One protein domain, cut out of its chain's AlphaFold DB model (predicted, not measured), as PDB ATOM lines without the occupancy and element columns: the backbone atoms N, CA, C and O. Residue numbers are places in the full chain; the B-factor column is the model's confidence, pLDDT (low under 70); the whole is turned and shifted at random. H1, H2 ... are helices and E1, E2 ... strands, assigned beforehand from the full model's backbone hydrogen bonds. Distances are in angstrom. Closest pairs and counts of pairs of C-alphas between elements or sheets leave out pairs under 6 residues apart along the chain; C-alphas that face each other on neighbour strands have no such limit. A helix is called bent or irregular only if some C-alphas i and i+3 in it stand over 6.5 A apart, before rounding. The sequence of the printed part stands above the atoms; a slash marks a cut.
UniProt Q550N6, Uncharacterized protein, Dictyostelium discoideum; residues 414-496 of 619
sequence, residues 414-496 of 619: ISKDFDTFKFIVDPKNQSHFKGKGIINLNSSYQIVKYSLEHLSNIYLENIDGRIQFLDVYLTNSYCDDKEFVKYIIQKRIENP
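AT A GLANCE: This is residues 414 to 496 of the 619 residues of an uncharacterized protein of Dictyostelium discoideum (UniProt Q550N6). Three helices, H1, H3 and H5, make a loose row with H3 in the middle and run roughly the same way; over one side of the row lie E1, H4 and long loops. H2 makes a corner at the end of H1. The printed part has 83 residues, in the order H1, H2, H3, E1, H4, H5, and is mostly helix. It is compact, with a radius of gyration of the C-alphas of 13.2 A and spans of 38 by 30 by 19 A.

IN THESE COORDINATES: H1, residues 418 to 425, begins at C-alpha 418 (-52.273, 7.296, 3.509) and is 10.6 A long. H2, residues 427 to 432, 10.3 A, is irregular: C-alphas 428 and 431 are 7.5 A apart. H3, residues 445 to 455, measures 14.5 A, and E1, residues 467 to 470, 9.9 A. H4, residues 473 to 476, spans 5.3 A. H5, residues 482 to 494, is 18.2 A long and ends at C-alpha 494 (-50.690, -14.765, -9.746).

HOW THE PARTS SIT: H1 and H3 touch, closest at the C-alphas of Phe 418 and Ile 447, 5.8 A, with a shallow tilt of 27 degrees, the same way. H2 is close to H1 but not clearly touching, about perpendicular at 78 degrees; their closest C-alphas are those of Phe 423 and Asn 429, 6.8 A. H3 and H5 are near each other, with 9 pairs of C-alphas within 10 A. E1 pairs with no named strand, but residues 439 to 440 pair parallel with its residues 467 to 468. H4 is close to H5 but not clearly touching; the C-alphas of Leu 474 and Val 485 are closest, 7.3 A. In H1, H3 and H5 every O i to N i+4 pair is within hydrogen-bond range; H2 has 0 of 2, and 2 of 3 O i to N i+3 pairs, while H4 is too short for an i+4 pair.

THE WHOLE: The C-alphas farthest apart, of Ser 431 and Asp 480, are 38.4 A apart. The printed part has no cut. The links H2 to H3 and H3 to E1 are long. Residues 436 to 442, 456 to 480 and 496 have pLDDT under 70.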
ATOM      1  N   ILE A 414     -42.293  11.078   1.431       78.95
ATOM      2  CA  ILE A 414     -41.869  11.989   2.499       78.95
ATOM      3  C   ILE A 414     -42.794  11.845   3.704       78.95
ATOM      4  O   ILE A 414     -42.352  11.347   4.732       78.95
ATOM      5  N   SER A 415     -44.075  12.208   3.579       79.95
ATOM      6  CA  SER A 415     -44.995  12.160   4.728       79.95
ATOM      7  C   SER A 415     -45.568  10.770   5.002       79.95
ATOM      8  O   SER A 415     -45.970  10.494   6.129       79.95
ATOM      9  N   LYS A 416     -45.606   9.892   3.989       80.25
ATOM     10  CA  LYS A 416     -46.249   8.564   4.044       80.25
ATOM     11  C   LYS A 416     -47.726   8.614   4.485       80.25
ATOM     12  O   LYS A 416     -48.237   7.638   5.035       80.25
ATOM     13  N   ASP A 417     -48.401   9.734   4.230       87.09
ATOM     14  CA  ASP A 417     -49.793   9.990   4.610       87.09
ATOM     15  C   ASP A 417     -50.760   9.233   3.687       87.09
ATOM     16  O   ASP A 417     -50.956   9.588   2.518       87.09
ATOM     17  N   PHE A 418     -51.360   8.174   4.232       90.13
ATOM     18  CA  PHE A 418     -52.273   7.296   3.509       90.13
ATOM     19  C   PHE A 418     -53.580   7.983   3.099       90.13
ATOM     20  O   PHE A 418     -54.039   7.778   1.974       90.13
ATOM     21  N   ASP A 419     -54.170   8.805   3.965       94.21
ATOM     22  CA  ASP A 419     -55.465   9.435   3.697       94.21
ATOM     23  C   ASP A 419     -55.331  10.500   2.608       94.21
ATOM     24  O   ASP A 419     -56.138  10.552   1.674       94.21
ATOM     25  N   THR A 420     -54.257  11.293   2.662       92.16
ATOM     26  CA  THR A 420     -53.948  12.253   1.596       92.16
ATOM     27  C   THR A 420     -53.639  11.534   0.285       92.16
ATOM     28  O   THR A 420     -54.148  11.930  -0.765       92.16
ATOM     29  N   PHE A 421     -52.861  10.446   0.322       89.65
ATOM     30  CA  PHE A 421     -52.604   9.629  -0.864       89.65
ATOM     31  C   PHE A 421     -53.906   9.115  -1.491       89.65
ATOM     32  O   PHE A 421     -54.137   9.333  -2.683       89.65
ATOM     33  N   LYS A 422     -54.778   8.494  -0.687       91.18
ATOM     34  CA  LYS A 422     -56.073   7.952  -1.118       91.18
ATOM     35  C   LYS A 422     -56.942   9.031  -1.761       91.18
ATOM     36  O   LYS A 422     -57.527   8.795  -2.814       91.18
ATOM     37  N   PHE A 423     -56.973  10.227  -1.175       93.70
ATOM     38  CA  PHE A 423     -57.702  11.363  -1.730       93.70
ATOM     39  C   PHE A 423     -57.180  11.788  -3.113       93.70
ATOM     40  O   PHE A 423     -57.987  12.043  -4.004       93.70
ATOM     41  N   ILE A 424     -55.856  11.840  -3.319       89.95
ATOM     42  CA  ILE A 424     -55.243  12.269  -4.594       89.95
ATOM     43  C   ILE A 424     -55.450  11.239  -5.721       89.95
ATOM     44  O   ILE A 424     -55.517  11.599  -6.904       89.95
ATOM     45  N   VAL A 425     -55.505   9.944  -5.393       85.73
ATOM     46  CA  VAL A 425     -55.682   8.878  -6.397       85.73
ATOM     47  C   VAL A 425     -57.144   8.580  -6.730       85.73
ATOM     48  O   VAL A 425     -57.390   8.051  -7.814       85.73
ATOM     49  N   ASP A 426     -58.099   8.948  -5.866       87.43
ATOM     50  CA  ASP A 426     -59.532   8.717  -6.091       87.43
ATOM     51  C   ASP A 426     -60.000   9.350  -7.423       87.43
ATOM     52  O   ASP A 426     -59.832  10.561  -7.620       87.43
ATOM     53  N   PRO A 427     -60.613   8.568  -8.338       84.26
ATOM     54  CA  PRO A 427     -61.223   9.070  -9.569       84.26
ATOM     55  C   PRO A 427     -62.118  10.300  -9.390       84.26
ATOM     56  O   PRO A 427     -62.084  11.202 -10.227       84.26
ATOM     57  N   LYS A 428     -62.865  10.387  -8.285       88.42
ATOM     58  CA  LYS A 428     -63.785  11.502  -8.006       88.42
ATOM     59  C   LYS A 428     -63.071  12.839  -7.813       88.42
ATOM     60  O   LYS A 428     -63.649  13.879  -8.111       88.42
ATOM     61  N   ASN A 429     -61.816  12.813  -7.367       90.05
ATOM     62  CA  ASN A 429     -61.041  14.014  -7.053       90.05
ATOM     63  C   ASN A 429     -60.074  14.411  -8.179       90.05
ATOM     64  O   ASN A 429     -59.373  15.415  -8.063       90.05
ATOM     65  N   GLN A 430     -60.013  13.651  -9.280       84.83
ATOM     66  CA  GLN A 430     -59.011  13.852 -10.336       84.83
ATOM     67  C   GLN A 430     -59.076  15.234 -10.992       84.83
ATOM     68  O   GLN A 430     -58.040  15.776 -11.370       84.83
ATOM     69  N   SER A 431     -60.266  15.834 -11.075       89.43
ATOM     70  CA  SER A 431     -60.484  17.164 -11.661       89.43
ATOM     71  C   SER A 431     -59.757  18.297 -10.919       89.43
ATOM     72  O   SER A 431     -59.564  19.379 -11.480       89.43
ATOM     73  N   HIS A 432     -59.325  18.070  -9.674       90.37
ATOM     74  CA  HIS A 432     -58.589  19.055  -8.880       90.37
ATOM     75  C   HIS A 432     -57.095  19.124  -9.217       90.37
ATOM     76  O   HIS A 432     -56.454  20.130  -8.907       90.37
ATOM     77  N   PHE A 433     -56.535  18.094  -9.860       89.82
ATOM     78  CA  PHE A 433     -55.090  17.934 -10.020       89.82
ATOM     79  C   PHE A 433     -54.643  18.045 -11.480       89.82
ATOM     80  O   PHE A 433     -55.321  17.597 -12.403       89.82
ATOM     81  N   LYS A 434     -53.455  18.617 -11.693       85.59
ATOM     82  CA  LYS A 434     -52.781  18.711 -12.995       85.59
ATOM     83  C   LYS A 434     -51.516  17.855 -13.004       85.59
ATOM     84  O   LYS A 434     -50.864  17.694 -11.978       85.59
ATOM     85  N   GLY A 435     -51.127  17.371 -14.181       74.96
ATOM     86  CA  GLY A 435     -49.860  16.663 -14.381       74.96
ATOM     87  C   GLY A 435     -49.948  15.139 -14.265       74.96
ATOM     88  O   GLY A 435     -50.982  14.563 -13.921       74.96
ATOM     89  N   LYS A 436     -48.835  14.485 -14.617       67.95
ATOM     90  CA  LYS A 436     -48.703  13.025 -14.667       67.95
ATOM     91  C   LYS A 436     -48.390  12.472 -13.266       67.95
ATOM     92  O   LYS A 436     -47.535  13.013 -12.571       67.95
ATOM     93  N   GLY A 437     -49.036  11.376 -12.867       60.55
ATOM     94  CA  GLY A 437     -48.681  10.642 -11.650       60.55
ATOM     95  C   GLY A 437     -47.567   9.636 -11.933       60.55
ATOM     96  O   GLY A 437     -47.857   8.516 -12.329       60.55
ATOM     97  N   ILE A 438     -46.300  10.019 -11.762       54.48
ATOM     98  CA  ILE A 438     -45.193   9.052 -11.718       54.48
ATOM     99  C   ILE A 438     -44.858   8.852 -10.248       54.48
ATOM    100  O   ILE A 438     -44.421   9.797  -9.592       54.48
ATOM    101  N   ILE A 439     -45.060   7.644  -9.724       56.87
ATOM    102  CA  ILE A 439     -44.718   7.351  -8.333       56.87
ATOM    103  C   ILE A 439     -43.646   6.272  -8.276       56.87
ATOM    104  O   ILE A 439     -43.937   5.099  -8.479       56.87
ATOM    105  N   ASN A 440     -42.415   6.690  -7.967       53.83
ATOM    106  CA  ASN A 440     -41.385   5.816  -7.412       53.83
ATOM    107  C   ASN A 440     -41.602   5.757  -5.896       53.83
ATOM    108  O   ASN A 440     -41.229   6.677  -5.163       53.83
ATOM    109  N   LEU A 441     -42.268   4.700  -5.440       56.34
ATOM    110  CA  LEU A 441     -42.760   4.563  -4.071       56.34
ATOM    111  C   LEU A 441     -41.690   3.974  -3.140       56.34
ATOM    112  O   LEU A 441     -41.530   2.764  -3.097       56.34
ATOM    113  N   ASN A 442     -41.022   4.811  -2.339       60.82
ATOM    114  CA  ASN A 442     -40.546   4.404  -1.006       60.82
ATOM    115  C   ASN A 442     -41.633   4.803  -0.005       60.82
ATOM    116  O   ASN A 442     -41.583   5.907   0.525       60.82
ATOM    117  N   SER A 443     -42.652   3.968   0.174       70.90
ATOM    118  CA  SER A 443     -43.909   4.380   0.807       70.90
ATOM    119  C   SER A 443     -44.344   3.444   1.923       70.90
ATOM    120  O   SER A 443     -43.829   2.340   2.047       70.90
ATOM    121  N   SER A 444     -45.291   3.864   2.763       72.98
ATOM    122  CA  SER A 444     -45.836   2.991   3.807       72.98
ATOM    123  C   SER A 444     -46.498   1.733   3.232       72.98
ATOM    124  O   SER A 444     -47.035   1.735   2.121       72.98
ATOM    125  N   TYR A 445     -46.526   0.673   4.045       75.49
ATOM    126  CA  TYR A 445     -47.240  -0.574   3.759       75.49
ATOM    127  C   TYR A 445     -48.668  -0.350   3.260       75.49
ATOM    128  O   TYR A 445     -49.058  -0.915   2.240       75.49
ATOM    129  N   GLN A 446     -49.422   0.517   3.938       80.10
ATOM    130  CA  GLN A 446     -50.822   0.796   3.622       80.10
ATOM    131  C   GLN A 446     -50.990   1.358   2.206       80.10
ATOM    132  O   GLN A 446     -51.859   0.902   1.466       80.10
ATOM    133  N   ILE A 447     -50.122   2.290   1.799       80.55
ATOM    134  CA  ILE A 447     -50.160   2.896   0.462       80.55
ATOM    135  C   ILE A 447     -49.889   1.850  -0.619       80.55
ATOM    136  O   ILE A 447     -50.583   1.811  -1.635       80.55
ATOM    137  N   VAL A 448     -48.894   0.986  -0.414       75.99
ATOM    138  CA  VAL A 448     -48.530  -0.023  -1.417       75.99
ATOM    139  C   VAL A 448     -49.588  -1.104  -1.519       75.99
ATOM    140  O   VAL A 448     -50.023  -1.411  -2.625       75.99
ATOM    141  N   LYS A 449     -50.062  -1.629  -0.386       77.29
ATOM    142  CA  LYS A 449     -51.164  -2.592  -0.360       77.29
ATOM    143  C   LYS A 449     -52.389  -2.038  -1.086       77.29
ATOM    144  O   LYS A 449     -52.875  -2.671  -2.017       77.29
ATOM    145  N   TYR A 450     -52.815  -0.819  -0.747       80.54
ATOM    146  CA  TYR A 450     -53.942  -0.160  -1.410       80.54
ATOM    147  C   TYR A 450     -53.711   0.019  -2.913       80.54
ATOM    148  O   TYR A 450     -54.612  -0.208  -3.716       80.54
ATOM    149  N   SER A 451     -52.494   0.388  -3.315       77.51
ATOM    150  CA  SER A 451     -52.153   0.536  -4.731       77.51
ATOM    151  C   SER A 451     -52.254  -0.786  -5.495       77.51
ATOM    152  O   SER A 451     -52.734  -0.803  -6.625       77.51
ATOM    153  N   LEU A 452     -51.843  -1.899  -4.889       74.27
ATOM    154  CA  LEU A 452     -51.935  -3.224  -5.506       74.27
ATOM    155  C   LEU A 452     -53.372  -3.746  -5.559       74.27
ATOM    156  O   LEU A 452     -53.773  -4.321  -6.571       74.27
ATOM    157  N   GLU A 453     -54.151  -3.521  -4.504       76.38
ATOM    158  CA  GLU A 453     -55.533  -4.000  -4.397       76.38
ATOM    159  C   GLU A 453     -56.516  -3.174  -5.235       76.38
ATOM    160  O   GLU A 453     -57.455  -3.734  -5.795       76.38
ATOM    161  N   HIS A 454     -56.304  -1.860  -5.347       77.40
ATOM    162  CA  HIS A 454     -57.298  -0.946  -5.922       77.40
ATOM    163  C   HIS A 454     -56.826  -0.175  -7.154       77.40
ATOM    164  O   HIS A 454     -57.667   0.270  -7.932       77.40
ATOM    165  N   LEU A 455     -55.516   0.004  -7.347       72.40
ATOM    166  CA  LEU A 455     -54.977   0.812  -8.450       72.40
ATOM    167  C   LEU A 455     -54.327  -0.039  -9.552       72.40
ATOM    168  O   LEU A 455     -54.001   0.498 -10.605       72.40
ATOM    169  N   SER A 456     -54.175  -1.354  -9.352       59.87
ATOM    170  CA  SER A 456     -53.549  -2.276 -10.317       59.87
ATOM    171  C   SER A 456     -54.249  -2.305 -11.679       59.87
ATOM    172  O   SER A 456     -53.579  -2.430 -12.700       59.87
ATOM    173  N   ASN A 457     -55.572  -2.115 -11.692       53.88
ATOM    174  CA  ASN A 457     -56.389  -2.061 -12.907       53.88
ATOM    175  C   ASN A 457     -56.679  -0.637 -13.392       53.88
ATOM    176  O   ASN A 457     -57.265  -0.468 -14.461       53.88
ATOM    177  N   ILE A 458     -56.296   0.391 -12.630       51.15
ATOM    178  CA  ILE A 458     -56.478   1.773 -13.062       51.15
ATOM    179  C   ILE A 458     -55.351   2.088 -14.041       51.15
ATOM    180  O   ILE A 458     -54.311   2.641 -13.684       51.15
ATOM    181  N   TYR A 459     -55.581   1.765 -15.315       45.27
ATOM    182  CA  TYR A 459     -55.079   2.641 -16.362       45.27
ATOM    183  C   TYR A 459     -55.653   4.016 -16.037       45.27
ATOM    184  O   TYR A 459     -56.860   4.229 -16.126       45.27
ATOM    185  N   LEU A 460     -54.813   4.945 -15.581       47.32
ATOM    186  CA  LEU A 460     -55.191   6.347 -15.635       47.32
ATOM    187  C   LEU A 460     -55.434   6.607 -17.124       47.32
ATOM    188  O   LEU A 460     -54.484   6.587 -17.899       47.32
ATOM    189  N   GLU A 461     -56.704   6.717 -17.527       37.85
ATOM    190  CA  GLU A 461     -57.172   6.606 -18.923       37.85
ATOM    191  C   GLU A 461     -56.543   7.612 -19.895       37.85
ATOM    192  O   GLU A 461     -56.733   7.527 -21.099       37.85
ATOM    193  N   ASN A 462     -55.719   8.525 -19.406       38.05
ATOM    194  CA  ASN A 462     -54.779   9.279 -20.203       38.05
ATOM    195  C   ASN A 462     -53.475   9.322 -19.407       38.05
ATOM    196  O   ASN A 462     -53.540   9.749 -18.255       38.05
ATOM    197  N   ILE A 463     -52.330   8.985 -20.034       35.22
ATOM    198  CA  ILE A 463     -50.932   9.238 -19.601       35.22
ATOM    199  C   ILE A 463     -50.124   7.999 -19.142       35.22
ATOM    200  O   ILE A 463     -50.586   7.206 -18.334       35.22
ATOM    201  N   ASP A 464     -48.843   7.948 -19.557       44.84
ATOM    202  CA  ASP A 464     -47.701   7.116 -19.089       44.84
ATOM    203  C   ASP A 464     -47.453   7.042 -17.555       44.84
ATOM    204  O   ASP A 464     -46.364   6.694 -17.103       44.84
ATOM    205  N   GLY A 465     -48.417   7.413 -16.718       49.01
ATOM    206  CA  GLY A 465     -48.322   7.416 -15.265       49.01
ATOM    207  C   GLY A 465     -48.671   6.050 -14.699       49.01
ATOM    208  O   GLY A 465     -49.700   5.895 -14.046       49.01
ATOM    209  N   ARG A 466     -47.846   5.039 -14.969       54.85
ATOM    210  CA  ARG A 466     -47.950   3.774 -14.238       54.85
ATOM    211  C   ARG A 466     -47.394   4.003 -12.831       54.85
ATOM    212  O   ARG A 466     -46.288   4.519 -12.680       54.85
ATOM    213  N   ILE A 467     -48.148   3.634 -11.796       55.90
ATOM    214  CA  ILE A 467     -47.580   3.510 -10.446       55.90
ATOM    215  C   ILE A 467     -46.527   2.412 -10.540       55.90
ATOM    216  O   ILE A 467     -46.914   1.298 -10.859       55.90
ATOM    217  N   GLN A 468     -45.244   2.704 -10.312       59.39
ATOM    218  CA  GLN A 468     -44.168   1.719 -10.445       59.39
ATOM    219  C   GLN A 468     -43.352   1.615  -9.145       59.39
ATOM    220  O   GLN A 468     -42.589   2.495  -8.763       59.39
ATOM    221  N   PHE A 469     -43.505   0.497  -8.450       59.66
ATOM    222  CA  PHE A 469     -42.668   0.027  -7.363       59.66
ATOM    223  C   PHE A 469     -41.371  -0.548  -7.932       59.66
ATOM    224  O   PHE A 469     -41.389  -1.605  -8.558       59.66
ATOM    225  N   LEU A 470     -40.239   0.118  -7.705       59.66
ATOM    226  CA  LEU A 470     -38.933  -0.508  -7.918       59.66
ATOM    227  C   LEU A 470     -38.594  -1.455  -6.760       59.66
ATOM    228  O   LEU A 470     -38.886  -1.195  -5.594       59.66
ATOM    229  N   ASP A 471     -37.896  -2.524  -7.098       57.86
ATOM    230  CA  ASP A 471     -37.292  -3.521  -6.221       57.86
ATOM    231  C   ASP A 471     -36.444  -2.969  -5.068       57.86
ATOM    232  O   ASP A 471     -36.498  -3.503  -3.963       57.86
ATOM    233  N   VAL A 472     -35.700  -1.878  -5.284       49.74
ATOM    234  CA  VAL A 472     -34.933  -1.178  -4.233       49.74
ATOM    235  C   VAL A 472     -35.859  -0.642  -3.126       49.74
ATOM    236  O   VAL A 472     -35.409  -0.294  -2.036       49.74
ATOM    237  N   TYR A 473     -37.171  -0.575  -3.363       52.50
ATOM    238  CA  TYR A 473     -38.148  -0.043  -2.411       52.50
ATOM    239  C   TYR A 473     -38.962  -1.103  -1.668       52.50
ATOM    240  O   TYR A 473     -39.516  -0.790  -0.611       52.50
ATOM    241  N   LEU A 474     -38.923  -2.367  -2.110       53.06
ATOM    242  CA  LEU A 474     -39.259  -3.507  -1.245       53.06
ATOM    243  C   LEU A 474     -38.425  -3.492   0.047       53.06
ATOM    244  O   LEU A 474     -38.835  -4.065   1.045       53.06
ATOM    245  N   THR A 475     -37.262  -2.833   0.042       54.15
ATOM    246  CA  THR A 475     -36.255  -2.982   1.095       54.15
ATOM    247  C   THR A 475     -36.174  -1.807   2.073       54.15
ATOM    248  O   THR A 475     -35.864  -2.028   3.235       54.15
ATOM    249  N   ASN A 476     -36.451  -0.565   1.645       49.61
ATOM    250  CA  ASN A 476     -36.388   0.612   2.535       49.61
ATOM    251  C   ASN A 476     -37.671   0.831   3.343       49.61
ATOM    252  O   ASN A 476     -37.622   1.376   4.443       49.61
ATOM    253  N   SER A 477     -38.819   0.442   2.791       47.93
ATOM    254  CA  SER A 477     -40.117   0.737   3.400       47.93
ATOM    255  C   SER A 477     -40.595  -0.332   4.388       47.93
ATOM    256  O   SER A 477     -41.524  -0.066   5.145       47.93
ATOM    257  N   TYR A 478     -39.960  -1.511   4.396       58.22
ATOM    258  CA  TYR A 478     -40.536  -2.728   4.974       58.22
ATOM    259  C   TYR A 478     -39.668  -3.467   5.977       58.22
ATOM    260  O   TYR A 478     -40.067  -4.574   6.300       58.22
ATOM    261  N   CYS A 479     -38.533  -2.907   6.430       50.73
ATOM    262  CA  CYS A 479     -37.637  -3.456   7.468       50.73
ATOM    263  C   CYS A 479     -38.127  -4.784   8.091       50.73
ATOM    264  O   CYS A 479     -38.769  -4.777   9.136       50.73
ATOM    265  N   ASP A 480     -37.860  -5.900   7.401       57.87
ATOM    266  CA  ASP A 480     -38.126  -7.279   7.840       57.87
ATOM    267  C   ASP A 480     -39.589  -7.804   7.883       57.87
ATOM    268  O   ASP A 480     -39.818  -8.897   8.406       57.87
ATOM    269  N   ASP A 481     -40.578  -7.146   7.263       70.56
ATOM    270  CA  ASP A 481     -41.936  -7.705   7.083       70.56
ATOM    271  C   ASP A 481     -41.958  -8.812   6.009       70.56
ATOM    272  O   ASP A 481     -42.228  -8.595   4.821       70.56
ATOM    273  N   LYS A 482     -41.661 -10.039   6.449       75.39
ATOM    274  CA  LYS A 482     -41.656 -11.244   5.608       75.39
ATOM    275  C   LYS A 482     -43.004 -11.515   4.942       75.39
ATOM    276  O   LYS A 482     -43.023 -11.943   3.788       75.39
ATOM    277  N   GLU A 483     -44.115 -11.297   5.642       76.68
ATOM    278  CA  GLU A 483     -45.454 -11.616   5.128       76.68
ATOM    279  C   GLU A 483     -45.834 -10.693   3.975       76.68
ATOM    280  O   GLU A 483     -46.414 -11.132   2.980       76.68
ATOM    281  N   PHE A 484     -45.415  -9.432   4.033       74.26
ATOM    282  CA  PHE A 484     -45.617  -8.516   2.924       74.26
ATOM    283  C   PHE A 484     -44.753  -8.840   1.696       74.26
ATOM    284  O   PHE A 484     -45.240  -8.773   0.565       74.26
ATOM    285  N   VAL A 485     -43.492  -9.242   1.887       75.90
ATOM    286  CA  VAL A 485     -42.645  -9.691   0.765       75.90
ATOM    287  C   VAL A 485     -43.253 -10.932   0.107       75.90
ATOM    288  O   VAL A 485     -43.352 -10.982  -1.122       75.90
ATOM    289  N   LYS A 486     -43.737 -11.893   0.907       79.91
ATOM    290  CA  LYS A 486     -44.493 -13.051   0.407       79.91
ATOM    291  C   LYS A 486     -45.737 -12.614  -0.363       79.91
ATOM    292  O   LYS A 486     -45.954 -13.116  -1.457       79.91
ATOM    293  N   TYR A 487     -46.508 -11.652   0.150       78.45
ATOM    294  CA  TYR A 487     -47.680 -11.102  -0.538       78.45
ATOM    295  C   TYR A 487     -47.324 -10.499  -1.903       78.45
ATOM    296  O   TYR A 487     -47.996 -10.792  -2.890       78.45
ATOM    297  N   ILE A 488     -46.255  -9.701  -1.996       76.88
ATOM    298  CA  ILE A 488     -45.806  -9.119  -3.271       76.88
ATOM    299  C   ILE A 488     -45.375 -10.204  -4.256       76.88
ATOM    300  O   ILE A 488     -45.765 -10.158  -5.426       76.88
ATOM    301  N   ILE A 489     -44.587 -11.177  -3.796       79.19
ATOM    302  CA  ILE A 489     -44.136 -12.290  -4.634       79.19
ATOM    303  C   ILE A 489     -45.338 -13.107  -5.113       79.19
ATOM    304  O   ILE A 489     -45.454 -13.361  -6.307       79.19
ATOM    305  N   GLN A 490     -46.273 -13.428  -4.221       80.95
ATOM    306  CA  GLN A 490     -47.502 -14.139  -4.553       80.95
ATOM    307  C   GLN A 490     -48.338 -13.366  -5.577       80.95
ATOM    308  O   GLN A 490     -48.751 -13.934  -6.586       80.95
ATOM    309  N   LYS A 491     -48.519 -12.053  -5.396       77.82
ATOM    310  CA  LYS A 491     -49.223 -11.211  -6.372       77.82
ATOM    311  C   LYS A 491     -48.536 -11.213  -7.733       77.82
ATOM    312  O   LYS A 491     -49.227 -11.230  -8.749       77.82
ATOM    313  N   ARG A 492     -47.199 -11.240  -7.764       75.50
ATOM    314  CA  ARG A 492     -46.412 -11.350  -9.001       75.50
ATOM    315  C   ARG A 492     -46.551 -12.717  -9.670       75.50
ATOM    316  O   ARG A 492     -46.605 -12.761 -10.894       75.50
ATOM    317  N   ILE A 493     -46.627 -13.797  -8.894       77.99
ATOM    318  CA  ILE A 493     -46.862 -15.159  -9.397       77.99
ATOM    319  C   ILE A 493     -48.274 -15.288  -9.979       77.99
ATOM    320  O   ILE A 493     -48.433 -15.841 -11.060       77.99
ATOM    321  N   GLU A 494     -49.289 -14.751  -9.295       79.53
ATOM    322  CA  GLU A 494     -50.690 -14.765  -9.746       79.53
ATOM    323  C   GLU A 494     -50.905 -13.967 -11.039       79.53
ATOM    324  O   GLU A 494     -51.789 -14.292 -11.825       79.53
ATOM    325  N   ASN A 495     -50.110 -12.915 -11.256       73.27
ATOM    326  CA  ASN A 495     -50.280 -11.954 -12.348       73.27
ATOM    327  C   ASN A 495     -48.940 -11.653 -13.051       73.27
ATOM    328  O   ASN A 495     -48.430 -10.527 -12.957       73.27
ATOM    329  N   PRO A 496     -48.343 -12.632 -13.759       65.84
ATOM    330  CA  PRO A 496     -47.022 -12.466 -14.366       65.84
ATOM    331  C   PRO A 496     -47.020 -11.421 -15.494       65.84
ATOM    332  O   PRO A 496     -46.030 -10.706 -15.662       65.84
TER     333      PRO A 496